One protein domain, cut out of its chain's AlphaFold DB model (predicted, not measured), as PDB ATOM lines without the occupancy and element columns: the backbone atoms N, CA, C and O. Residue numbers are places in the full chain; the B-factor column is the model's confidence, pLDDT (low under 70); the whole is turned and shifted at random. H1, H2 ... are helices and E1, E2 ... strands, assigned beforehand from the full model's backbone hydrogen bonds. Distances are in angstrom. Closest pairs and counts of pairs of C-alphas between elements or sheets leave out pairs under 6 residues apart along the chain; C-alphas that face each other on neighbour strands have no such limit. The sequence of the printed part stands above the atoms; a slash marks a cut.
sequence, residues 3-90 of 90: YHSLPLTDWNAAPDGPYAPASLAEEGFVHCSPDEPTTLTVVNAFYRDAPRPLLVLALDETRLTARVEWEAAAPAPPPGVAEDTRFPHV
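AT A GLANCE: This is residues 3 to 90 of the 90 residues of the protein "Uncharacterized protein (DUF952 family)" of Streptomyces caelestis (UniProt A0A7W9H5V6). Look first for a small two-stranded sheet, E1 and E2, near the middle of the domain, with the helix H3 packed beside E1 and the short helix H1 at the end of E1. Away from it lies a second two-stranded sheet, the hairpin E3 and E4, whose strands are joined by a long loop, residues 73 to 85; the short helix H2 sits in another region, among links. The printed part has 88 residues, with three named helices and four named strands in the order E1 H1 H2 H3 E2 E3 E4, and both sheets are antiparallel. The class is mixed, helices and strands, with 39 residues, under half, in named elements. The whole is compact, with a radius of gyration of the C-alphas of 13.0 A, and spans 39 by 31 by 23 A.

IN THESE COORDINATES: Find C-alpha 3 at (124.367, 76.708, 132.202), where E1, residues 3 to 7, begins; it runs 13.5 A. Its partner E2, residues 54 to 59, runs 16.1 A. H3, residues 36 to 46, starts with C-alpha 36 at (119.802, 71.256, 130.613) and runs 15.2 A. H1 is residues 8 to 11, 5.0 A long, and H2 is residues 22 to 26, 6.1 A long. E3, residues 69 to 72, runs 10.0 A, and E4, residues 86 to 89, runs 9.6 A to C-alpha 89 at (121.998, 86.177, 135.588).

HOW THE PARTS SIT: Begin at E1 and E2, antiparallel neighbours at 152 degrees between their directions; N 4 and O 57 are within hydrogen-bond range at 3.0 A, as are N 55 and O 6 at 2.8 A. H3 has 5 pairs of C-alphas within 8 A of E1, the closest being those of Tyr 3 and Thr 39, 6.7 A apart. H3 and E2 are near each other, with 7 pairs of C-alphas within 10 A. The closest C-alphas of H1 and E2 are those of Leu 8 and Leu 54, 5.8 A apart. Go on to the hairpin E3 and E4, antiparallel at 138 degrees, where N 87 and O 71 are within hydrogen-bond range at 2.8 A. E3 and E4 are both apart from E1 and from E2. H2 is apart from E1, H1, H3, E2, E3 and E4. In H2 and H3 every O i to N i+4 pair is within hydrogen-bond range; H1 is too short for one.

THE WHOLE: The two C-alphas farthest apart are those of Asp 16 and Glu 83, at 38.8 A. The printed part has no cut and ends at Val 90, the chain's last residue. The link from E3 to E4, 13 residues, is long. The mean pLDDT of the printed part is 95.9, and no printed residue is under 70.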
ATOM      1  N   TYR A   3     123.774  77.036 133.498       98.69
ATOM      2  CA  TYR A   3     124.367  76.708 132.202       98.69
ATOM      3  C   TYR A   3     124.532  77.940 131.315       98.69
ATOM      4  O   TYR A   3     123.552  78.597 130.978       98.69
ATOM      5  N   HIS A   4     125.757  78.230 130.884       98.12
ATOM      6  CA  HIS A   4     126.043  79.327 129.959       98.12
ATOM      7  C   HIS A   4     126.407  78.779 128.574       98.12
ATOM      8  O   HIS A   4     127.310  77.950 128.456       98.12
ATOM      9  N   SER A   5     125.700  79.222 127.531       97.94
ATOM     10  CA  SER A   5     125.932  78.791 126.143       97.94
ATOM     11  C   SER A   5     126.719  79.849 125.381       97.94
ATOM     12  O   SER A   5     126.371  81.022 125.445       97.94
ATOM     13  N   LEU A   6     127.749  79.436 124.642       97.38
ATOM     14  CA  LEU A   6     128.643  80.346 123.919       97.38
ATOM     15  C   LEU A   6     129.366  79.650 122.752       97.38
ATOM     16  O   LEU A   6     129.640  78.448 122.828       97.38
ATOM     17  N   PRO A   7     129.736  80.369 121.680       97.25
ATOM     18  CA  PRO A   7     130.676  79.867 120.681       97.25
ATOM     19  C   PRO A   7     132.067  79.592 121.276       97.25
ATOM     20  O   PRO A   7     132.567  80.351 122.107       97.25
ATOM     21  N   LEU A   8     132.752  78.548 120.795       96.12
ATOM     22  CA  LEU A   8     134.141  78.260 121.196       96.12
ATOM     23  C   LEU A   8     135.098  79.417 120.860       96.12
ATOM     24  O   LEU A   8     136.083  79.628 121.564       96.12
ATOM     25  N   THR A   9     134.826  80.158 119.785       95.19
ATOM     26  CA  THR A   9     135.619  81.334 119.404       95.19
ATOM     27  C   THR A   9     135.621  82.393 120.495       95.19
ATOM     28  O   THR A   9     136.670  82.959 120.782       95.19
ATOM     29  N   ASP A  10     134.475  82.598 121.140       94.88
ATOM     30  CA  ASP A  10     134.292  83.631 122.155       94.88
ATOM     31  C   ASP A  10     134.960  83.206 123.462       94.88
ATOM     32  O   ASP A  10     135.609  84.011 124.125       94.88
ATOM     33  N   TRP A  11     134.892  81.910 123.788       95.38
ATOM     34  CA  TRP A  11     135.636  81.333 124.908       95.38
ATOM     35  C   TRP A  11     137.153  81.524 124.768       95.38
ATOM     36  O   TRP A  11     137.842  81.847 125.730       95.38
ATOM     37  N   ASN A  12     137.674  81.358 123.552       94.38
ATOM     38  CA  ASN A  12     139.104  81.457 123.266       94.38
ATOM     39  C   ASN A  12     139.577  82.884 122.942       94.38
ATOM     40  O   ASN A  12     140.748  83.059 122.610       94.38
ATOM     41  N   ALA A  13     138.707  83.897 122.997       93.06
ATOM     42  CA  ALA A  13     139.060  85.258 122.595       93.06
ATOM     43  C   ALA A  13     140.102  85.908 123.524       93.06
ATOM     44  O   ALA A  13     140.903  86.731 123.080       93.06
ATOM     45  N   ALA A  14     140.113  85.525 124.804       92.06
ATOM     46  CA  ALA A  14     141.048  86.030 125.806       92.06
ATOM     47  C   ALA A  14     141.434  84.917 126.801       92.06
ATOM     48  O   ALA A  14     141.003  84.950 127.951       92.06
ATOM     49  N   PRO A  15     142.238  83.920 126.387       90.69
ATOM     50  CA  PRO A  15     142.497  82.720 127.190       90.69
ATOM     51  C   PRO A  15     143.275  83.004 128.485       90.69
ATOM     52  O   PRO A  15     143.142  82.263 129.455       90.69
ATOM     53  N   ASP A  16     144.059  84.084 128.508       94.19
ATOM     54  CA  ASP A  16     144.838  84.516 129.674       94.19
ATOM     55  C   ASP A  16     144.081  85.528 130.559       94.19
ATOM     56  O   ASP A  16     144.615  86.009 131.561       94.19
ATOM     57  N   GLY A  17     142.854  85.896 130.174       91.19
ATOM     58  CA  GLY A  17     142.032  86.904 130.837       91.19
ATOM     59  C   GLY A  17     140.755  86.326 131.452       91.19
ATOM     60  O   GLY A  17     140.404  85.169 131.217       91.19
ATOM     61  N   PRO A  18     140.030  87.125 132.256       90.94
ATOM     62  CA  PRO A  18     138.697  86.740 132.688       90.94
ATOM     63  C   PRO A  18     137.768  86.627 131.475       90.94
ATOM     64  O   PRO A  18     137.823  87.441 130.552       90.94
ATOM     65  N   TYR A  19     136.877  85.641 131.511       93.00
ATOM     66  CA  TYR A  19     135.808  85.533 130.530       93.00
ATOM     67  C   TYR A  19     134.827  86.706 130.684       93.00
ATOM     68  O   TYR A  19     134.297  86.928 131.772       93.00
ATOM     69  N   ALA A  20     134.596  87.449 129.602       93.94
ATOM     70  CA  ALA A  20     133.718  88.615 129.573       93.94
ATOM     71  C   ALA A  20     132.948  88.658 128.235       93.94
ATOM     72  O   ALA A  20     133.471  89.186 127.251       93.94
ATOM     73  N   PRO A  21     131.739  88.068 128.159       95.00
ATOM     74  CA  PRO A  21     130.918  88.119 126.951       95.00
ATOM     75  C   PRO A  21     130.365  89.527 126.711       95.00
ATOM     76  O   PRO A  21     130.310  90.348 127.626       95.00
ATOM     77  N   ALA A  22     129.890  89.785 125.491       94.06
ATOM     78  CA  ALA A  22     129.306  91.074 125.114       94.06
ATOM     79  C   ALA A  22     128.157  91.507 126.045       94.06
ATOM     80  O   ALA A  22     128.116  92.667 126.451       94.06
ATOM     81  N   SER A  23     127.304  90.567 126.482       95.50
ATOM     82  CA  SER A  23     126.187  90.856 127.396       95.50
ATOM     83  C   SER A  23     126.643  91.503 128.708       95.50
ATOM     84  O   SER A  23     125.949  92.355 129.253       95.50
ATOM     85  N   LEU A  24     127.846  91.183 129.201       95.88
ATOM     86  CA  LEU A  24     128.365  91.800 130.420       95.88
ATOM     87  C   LEU A  24     128.615  93.304 130.230       95.88
ATOM     88  O   LEU A  24     128.379  94.086 131.145       95.88
ATOM     89  N   ALA A  25     129.078  93.715 129.049       95.94
ATOM     90  CA  ALA A  25     129.302  95.120 128.726       95.94
ATOM     91  C   ALA A  25     128.012  95.844 128.302       95.94
ATOM     92  O   ALA A  25     127.851  97.025 128.603       95.94
ATOM     93  N   GLU A  26     127.115  95.153 127.594       97.31
ATOM     94  CA  GLU A  26     125.907  95.733 126.990       97.31
ATOM     95  C   GLU A  26     124.707  95.764 127.948       97.31
ATOM     96  O   GLU A  26     123.951  96.735 127.963       97.31
ATOM     97  N   GLU A  27     124.547  94.723 128.763       96.31
ATOM     98  CA  GLU A  27     123.389  94.501 129.639       96.31
ATOM     99  C   GLU A  27     123.771  94.523 131.127       96.31
ATOM    100  O   GLU A  27     122.931  94.794 131.985       96.31
ATOM    101  N   GLY A  28     125.049  94.289 131.440       96.69
ATOM    102  CA  GLY A  28     125.580  94.301 132.804       96.69
ATOM    103  C   GLY A  28     125.605  92.937 133.497       96.69
ATOM    104  O   GLY A  28     125.933  92.889 134.680       96.69
ATOM    105  N   PHE A  29     125.274  91.850 132.790       97.06
ATOM    106  CA  PHE A  29     125.240  90.488 133.336       97.06
ATOM    107  C   PHE A  29     125.466  89.408 132.260       97.06
ATOM    108  O   PHE A  29     125.409  89.661 131.052       97.06
ATOM    109  N   VAL A  30     125.741  88.179 132.696       97.31
ATOM    110  CA  VAL A  30     125.902  86.997 131.841       97.31
ATOM    111  C   VAL A  30     124.657  86.117 131.915       97.31
ATOM    112  O   VAL A  30     124.310  85.589 132.973       97.31
ATOM    113  N   HIS A  31     124.016  85.908 130.764       97.69
ATOM    114  CA  HIS A  31     122.848  85.035 130.630       97.69
ATOM    115  C   HIS A  31     123.201  83.572 130.892       97.69
ATOM    116  O   HIS A  31     124.048  82.993 130.204       97.69
ATOM    117  N   CYS A  32     122.498  82.948 131.831       98.31
ATOM    118  CA  CYS A  32     122.560  81.515 132.073       98.31
ATOM    119  C   CYS A  32     121.161  80.886 131.998       98.31
ATOM    120  O   CYS A  32     120.131  81.545 132.089       98.31
ATOM    121  N   SER A  33     121.125  79.571 131.807       98.50
ATOM    122  CA  SER A  33     119.919  78.748 131.825       98.50
ATOM    123  C   SER A  33     119.828  77.952 133.132       98.50
ATOM    124  O   SER A  33     120.866  77.560 133.680       98.50
ATOM    125  N   PRO A  34     118.604  77.702 133.630       98.19
ATOM    126  CA  PRO A  34     118.372  77.056 134.922       98.19
ATOM    127  C   PRO A  34     118.716  75.558 134.924       98.19
ATOM    128  O   PRO A  34     119.083  75.014 135.961       98.19
ATOM    129  N   ASP A  35     118.601  74.890 133.774       97.75
ATOM    130  CA  ASP A  35     118.791  73.447 133.622       97.75
ATOM    131  C   ASP A  35     119.098  73.051 132.165       97.75
ATOM    132  O   ASP A  35     119.028  73.869 131.241       97.75
ATOM    133  N   GLU A  36     119.457  71.783 131.942       97.62
ATOM    134  CA  GLU A  36     119.802  71.256 130.613       97.62
ATOM    135  C   GLU A  36     118.641  71.322 129.602       97.62
ATOM    136  O   GLU A  36     118.884  71.771 128.476       97.62
ATOM    137  N   PRO A  37     117.385  70.945 129.938       97.69
ATOM    138  CA  PRO A  37     116.264  71.072 129.003       97.69
ATOM    139  C   PRO A  37     116.023  72.513 128.544       97.69
ATOM    140  O   PRO A  37     115.855  72.764 127.347       97.69
ATOM    141  N   THR A  38     116.056  73.474 129.469       98.12
ATOM    142  CA  THR A  38     115.901  74.898 129.148       98.12
ATOM    143  C   THR A  38     117.074  75.384 128.304       98.12
ATOM    144  O   THR A  38     116.860  76.072 127.306       98.12
ATOM    145  N   THR A  39     118.296  74.951 128.627       98.19
ATOM    146  CA  THR A  39     119.501  75.260 127.840       98.19
ATOM    147  C   THR A  39     119.363  74.784 126.399       98.19
ATOM    148  O   THR A  39     119.630  75.542 125.470       98.19
ATOM    149  N   LEU A  40     118.905  73.549 126.177       97.38
ATOM    150  CA  LEU A  40     118.684  73.025 124.829       97.38
ATOM    151  C   LEU A  40     117.642  73.846 124.062       97.38
ATOM    152  O   LEU A  40     117.833  74.122 122.875       97.38
ATOM    153  N   THR A  41     116.566  74.278 124.722       97.62
ATOM    154  CA  THR A  41     115.558  75.150 124.103       97.62
ATOM    155  C   THR A  41     116.141  76.515 123.728       97.62
ATOM    156  O   THR A  41     115.962  76.957 122.592       97.62
ATOM    157  N   VAL A  42     116.915  77.142 124.622       96.69
ATOM    158  CA  VAL A  42     117.647  78.401 124.369       96.69
ATOM    159  C   VAL A  42     118.607  78.251 123.187       96.69
ATOM    160  O   VAL A  42     118.587  79.065 122.263       96.69
ATOM    161  N   VAL A  43     119.408  77.184 123.157       96.81
ATOM    162  CA  VAL A  43     120.355  76.903 122.067       96.81
ATOM    163  C   VAL A  43     119.633  76.745 120.728       96.81
ATOM    164  O   VAL A  43     120.060  77.313 119.721       96.81
ATOM    165  N   ASN A  44     118.518  76.017 120.703       95.62
ATOM    166  CA  ASN A  44     117.743  75.799 119.481       95.62
ATOM    167  C   ASN A  44     117.034  77.063 118.971       95.62
ATOM    168  O   ASN A  44     116.807  77.173 117.758       95.62
ATOM    169  N   ALA A  45     116.676  77.975 119.881       95.00
ATOM    170  CA  ALA A  45     115.999  79.230 119.578       95.00
ATOM    171  C   ALA A  45     116.971  80.324 119.112       95.00
ATOM    172  O   ALA A  45     116.715  80.965 118.097       95.00
ATOM    173  N   PHE A  46     118.090  80.515 119.819       94.31
ATOM    174  CA  PHE A  46     118.958  81.686 119.640       94.31
ATOM    175  C   PHE A  46     120.318  81.374 119.010       94.31
ATOM    176  O   PHE A  46     120.916  82.242 118.385       94.31
ATOM    177  N   TYR A  47     120.803  80.134 119.114       95.06
ATOM    178  CA  TYR A  47     122.145  79.752 118.660       95.06
ATOM    179  C   TYR A  47     122.120  78.865 117.410       95.06
ATOM    180  O   TYR A  47     123.070  78.121 117.147       95.06
ATOM    181  N   ARG A  48     121.037  78.906 116.624       93.94
ATOM    182  CA  ARG A  48     120.910  78.096 115.403       93.94
ATOM    183  C   ARG A  48     122.011  78.425 114.394       93.94
ATOM    184  O   ARG A  48     122.700  77.507 113.947       93.94
ATOM    185  N   ASP A  49     122.224  79.717 114.163       95.88
ATOM    186  CA  ASP A  49     123.180  80.253 113.186       95.88
ATOM    187  C   ASP A  49     124.499  80.723 113.827       95.88
ATOM    188  O   ASP A  49     125.344  81.325 113.166       95.88
ATOM    189  N   ALA A  50     124.691  80.446 115.121       94.50
ATOM    190  CA  ALA A  50     125.905  80.818 115.838       94.50
ATOM    191  C   ALA A  50     127.139  80.050 115.313       94.50
ATOM    192  O   ALA A  50     127.013  78.881 114.916       94.50
ATOM    193  N   PRO A  51     128.345  80.658 115.360       95.25
ATOM    194  CA  PRO A  51     129.585  79.977 115.010       95.25
ATOM    195  C   PRO A  51     129.768  78.668 115.788       95.25
ATOM    196  O   PRO A  51     129.439  78.564 116.971       95.25
ATOM    197  N   ARG A  52     130.296  77.649 115.103       95.31
ATOM    198  CA  ARG A  52     130.517  76.309 115.661       95.31
ATOM    199  C   ARG A  52     132.014  76.043 115.892       95.31
ATOM    200  O   ARG A  52     132.831  76.545 115.122       95.31
ATOM    201  N   PRO A  53     132.377  75.208 116.886       96.69
ATOM    202  CA  PRO A  53     131.474  74.504 117.799       96.69
ATOM    203  C   PRO A  53     130.864  75.433 118.856       96.69
ATOM    204  O   PRO A  53     131.460  76.436 119.242       96.69
ATOM    205  N   LEU A  54     129.661  75.071 119.304       97.50
ATOM    206  CA  LEU A  54     128.995  75.713 120.435       97.50
ATOM    207  C   LEU A  54     129.339  74.931 121.704       97.50
ATOM    208  O   LEU A  54     129.298  73.700 121.694       97.50
ATOM    209  N   LEU A  55     129.672  75.645 122.769       97.69
ATOM    210  CA  LEU A  55     129.937  75.100 124.091       97.69
ATOM    211  C   LEU A  55     128.771  75.394 125.035       97.69
ATOM    212  O   LEU A  55     128.045  76.376 124.864       97.69
ATOM    213  N   VAL A  56     128.650  74.563 126.066       97.94
ATOM    214  CA  VAL A  56     127.836  74.843 127.249       97.94
ATOM    215  C   VAL A  56     128.729  74.676 128.472       97.94
ATOM    216  O   VAL A  56     129.273  73.595 128.703       97.94
ATOM    217  N   LEU A  57     128.898  75.746 129.244       97.19
ATOM    218  CA  LEU A  57     129.609  75.723 130.517       97.19
ATOM    219  C   LEU A  57     128.617  75.411 131.632       97.19
ATOM    220  O   LEU A  57     127.625  76.120 131.785       97.19
ATOM    221  N   ALA A  58     128.905  74.381 132.426       98.00
ATOM    222  CA  ALA A  58     128.181  74.105 133.659       98.00
ATOM    223  C   ALA A  58     128.869  74.839 134.819       98.00
ATOM    224  O   ALA A  58     130.029  74.569 135.136       98.00
ATOM    225  N   LEU A  59     128.151  75.768 135.443       97.38
ATOM    226  CA  LEU A  59     128.650  76.606 136.526       97.38
ATOM    227  C   LEU A  59     128.047  76.154 137.855       97.38
ATOM    228  O   LEU A  59     126.831  76.000 137.999       97.38
ATOM    229  N   ASP A  60     128.916  75.959 138.839       97.56
ATOM    230  CA  ASP A  60     128.518  75.753 140.225       97.56
ATOM    231  C   ASP A  60     128.380  77.113 140.908       97.56
ATOM    232  O   ASP A  60     129.375  77.774 141.203       97.56
ATOM    233  N   GLU A  61     127.137  77.520 141.153       96.06
ATOM    234  CA  GLU A  61     126.784  78.805 141.766       96.06
ATOM    235  C   GLU A  61     127.471  79.009 143.119       96.06
ATOM    236  O   GLU A  61     127.836  80.128 143.462       96.06
ATOM    237  N   THR A  62     127.719  77.930 143.868       95.75
ATOM    238  CA  THR A  62     128.363  78.005 145.189       95.75
ATOM    239  C   THR A  62     129.848  78.363 145.114       95.75
ATOM    240  O   THR A  62     130.461  78.708 146.124       95.75
ATOM    241  N   ARG A  63     130.433  78.285 143.914       96.69
ATOM    242  CA  ARG A  63     131.840  78.590 143.632       96.69
ATOM    243  C   ARG A  63     132.021  79.928 142.919       96.69
ATOM    244  O   ARG A  63     133.162  80.315 142.665       96.69
ATOM    245  N   LEU A  64     130.931  80.618 142.586       95.19
ATOM    246  CA  LEU A  64     130.985  81.945 141.989       95.19
ATOM    247  C   LEU A  64     131.231  82.993 143.073       95.19
ATOM    248  O   LEU A  64     130.648  82.959 144.153       95.19
ATOM    249  N   THR A  65     132.103  83.952 142.771       94.62
ATOM    250  CA  THR A  65     132.268  85.164 143.587       94.62
ATOM    251  C   THR A  65     131.306  86.276 143.164       94.62
ATOM    252  O   THR A  65     131.139  87.246 143.898       94.62
ATOM    253  N   ALA A  66     130.711  86.157 141.973       94.00
ATOM    254  CA  ALA A  66     129.674  87.047 141.465       94.00
ATOM    255  C   ALA A  66     128.304  86.688 142.061       94.00
ATOM    256  O   ALA A  66     128.067  85.546 142.462       94.00
ATOM    257  N   ARG A  67     127.403  87.673 142.124       95.75
ATOM    258  CA  ARG A  67     126.008  87.447 142.521       95.75
ATOM    259  C   ARG A  67     125.304  86.684 141.404       95.75
ATOM    260  O   ARG A  67     125.487  87.015 140.248       95.75
ATOM    261  N   VAL A  68     124.456  85.729 141.771       98.12
ATOM    262  CA  VAL A  68     123.521  85.100 140.835       98.12
ATOM    263  C   VAL A  68     122.124  85.599 141.163       98.12
ATOM    264  O   VAL A  68     121.627  85.349 142.263       98.12
ATOM    265  N   GLU A  69     121.505  86.323 140.236       98.00
ATOM    266  CA  GLU A  69     120.122  86.782 140.354       98.00
ATOM    267  C   GLU A  69     119.204  85.932 139.481       98.00
ATOM    268  O   GLU A  69     119.527  85.628 138.340       98.00
ATOM    269  N   TRP A  70     118.049  85.541 140.016       98.06
ATOM    270  CA  TRP A  70     117.075  84.709 139.314       98.06
ATOM    271  C   TRP A  70     115.865  85.544 138.910       98.06
ATOM    272  O   TRP A  70     114.978  85.823 139.726       98.06
ATOM    273  N   GLU A  71     115.805  85.923 137.639       97.88
ATOM    274  CA  GLU A  71     114.840  86.898 137.127       97.88
ATOM    275  C   GLU A  71     113.893  86.274 136.101       97.88
ATOM    276  O   GLU A  71     114.168  85.226 135.524       97.88
ATOM    277  N   ALA A  72     112.716  86.871 135.908       97.19
ATOM    278  CA  ALA A  72     111.831  86.444 134.828       97.19
ATOM    279  C   ALA A  72     112.454  86.815 133.474       97.19
ATOM    280  O   ALA A  72     113.104  87.853 133.358       97.19
ATOM    281  N   ALA A  73     112.222  85.995 132.449       92.50
ATOM    282  CA  ALA A  73     112.672  86.324 131.102       92.50
ATOM    283  C   ALA A  73     112.038  87.636 130.610       92.50
ATOM    284  O   ALA A  73     110.834  87.851 130.763       92.50
ATOM    285  N   ALA A  74     112.843  88.478 129.966       89.25
ATOM    286  CA  ALA A  74     112.400  89.721 129.352       89.25
ATOM    287  C   ALA A  74     112.711  89.697 127.841       89.25
ATOM    288  O   ALA A  74     113.857  89.458 127.467       89.25
ATOM    289  N   PRO A  75     111.730  89.945 126.952       89.94
ATOM    290  CA  PRO A  75     110.316  90.201 127.243       89.94
ATOM    291  C   PRO A  75     109.508  88.937 127.591       89.94
ATOM    292  O   PRO A  75     108.453  89.054 128.204       89.94
ATOM    293  N   ALA A  76     109.968  87.757 127.169       93.25
ATOM    294  CA  ALA A  76     109.319  86.466 127.392       93.25
ATOM    295  C   ALA A  76     110.350  85.333 127.240       93.25
ATOM    296  O   ALA A  76     111.359  85.526 126.551       93.25
ATOM    297  N   PRO A  77     110.122  84.153 127.841       94.38
ATOM    298  CA  PRO A  77     111.014  83.017 127.649       94.38
ATOM    299  C   PRO A  77     110.928  82.471 126.211       94.38
ATOM    300  O   PRO A  77     109.935  82.705 125.513       94.38
ATOM    301  N   PRO A  78     111.952  81.736 125.736       92.12
ATOM    302  CA  PRO A  78     111.917  81.142 124.405       92.12
ATOM    303  C   PRO A  78     110.755  80.143 124.260       92.12
ATOM    304  O   PRO A  78     110.391  79.476 125.234       92.12
ATOM    305  N   PRO A  79     110.191  79.979 123.045       92.75
ATOM    306  CA  PRO A  79     109.117  79.021 122.805       92.75
ATOM    307  C   PRO A  79     109.485  77.615 123.290       92.75
ATOM    308  O   PRO A  79     110.529  77.081 122.922       92.75
ATOM    309  N   GLY A  80     108.608  77.007 124.090       92.25
ATOM    310  CA  GLY A  80     108.837  75.691 124.697       92.25
ATOM    311  C   GLY A  80     109.365  75.734 126.134       92.25
ATOM    312  O   GLY A  80     109.488  74.679 126.750       92.25
ATOM    313  N   VAL A  81     109.620  76.923 126.685       96.12
ATOM    314  CA  VAL A  81     109.908  77.138 128.110       96.12
ATOM    315  C   VAL A  81     108.674  77.727 128.802       96.12
ATOM    316  O   VAL A  81     107.952  78.527 128.209       96.12
ATOM    317  N   ALA A  82     108.405  77.310 130.042       96.00
ATOM    318  CA  ALA A  82     107.257  77.796 130.809       96.00
ATOM    319  C   ALA A  82     107.380  79.301 131.116       96.00
ATOM    320  O   ALA A  82     108.476  79.778 131.412       96.00
ATOM    321  N   GLU A  83     106.263  80.037 131.072       94.69
ATOM    322  CA  GLU A  83     106.229  81.504 131.242       94.69
ATOM    323  C   GLU A  83     106.785  81.988 132.588       94.69
ATOM    324  O   GLU A  83     107.344  83.078 132.675       94.69
ATOM    325  N   ASP A  84     106.657  81.176 133.636       96.00
ATOM    326  CA  ASP A  84     107.124  81.469 134.989       96.00
ATOM    327  C   ASP A  84     108.580  81.050 135.245       96.00
ATOM    328  O   ASP A  84     109.103  81.282 136.341       96.00
ATOM    329  N   THR A  85     109.258  80.482 134.240       97.81
ATOM    330  CA  THR A  85     110.668  80.090 134.341       97.81
ATOM    331  C   THR A  85     111.531  81.303 134.663       97.81
ATOM    332  O   THR A  85     111.495  82.331 133.980       97.81
ATOM    333  N   ARG A  86     112.340  81.165 135.713       98.25
ATOM    334  CA  ARG A  86     113.352  82.144 136.099       98.25
ATOM    335  C   ARG A  86     114.688  81.786 135.456       98.25
ATOM    336  O   ARG A  86     115.085  80.623 135.471       98.25
ATOM    337  N   PHE A  87     115.376  82.790 134.935       98.25
ATOM    338  CA  PHE A  87     116.690  82.665 134.326       98.25
ATOM    339  C   PHE A  87     117.748  83.242 135.270       98.25
ATOM    340  O   PHE A  87     117.549  84.334 135.808       98.25
ATOM    341  N   PRO A  88     118.841  82.504 135.514       98.44
ATOM    342  CA  PRO A  88     119.962  83.008 136.287       98.44
ATOM    343  C   PRO A  88     120.795  84.006 135.471       98.44
ATOM    344  O   PRO A  88     121.230  83.708 134.357       98.44
ATOM    345  N   HIS A  89     121.069  85.160 136.066       98.31
ATOM    346  CA  HIS A  89     121.998  86.177 135.588       98.31
ATOM    347  C   HIS A  89     123.179  86.265 136.556       98.31
ATOM    348  O   HIS A  89     122.976  86.382 137.767       98.31
ATOM    349  N   VAL A  90     124.397  86.168 136.018       97.12
ATOM    350  CA  VAL A  90     125.664  86.258 136.774       97.12
ATOM    351  C   VAL A  90     126.322  87.613 136.567       97.12
ATOM    352  O   VAL A  90     126.327  88.070 135.401       97.12
TER     353      VAL A  90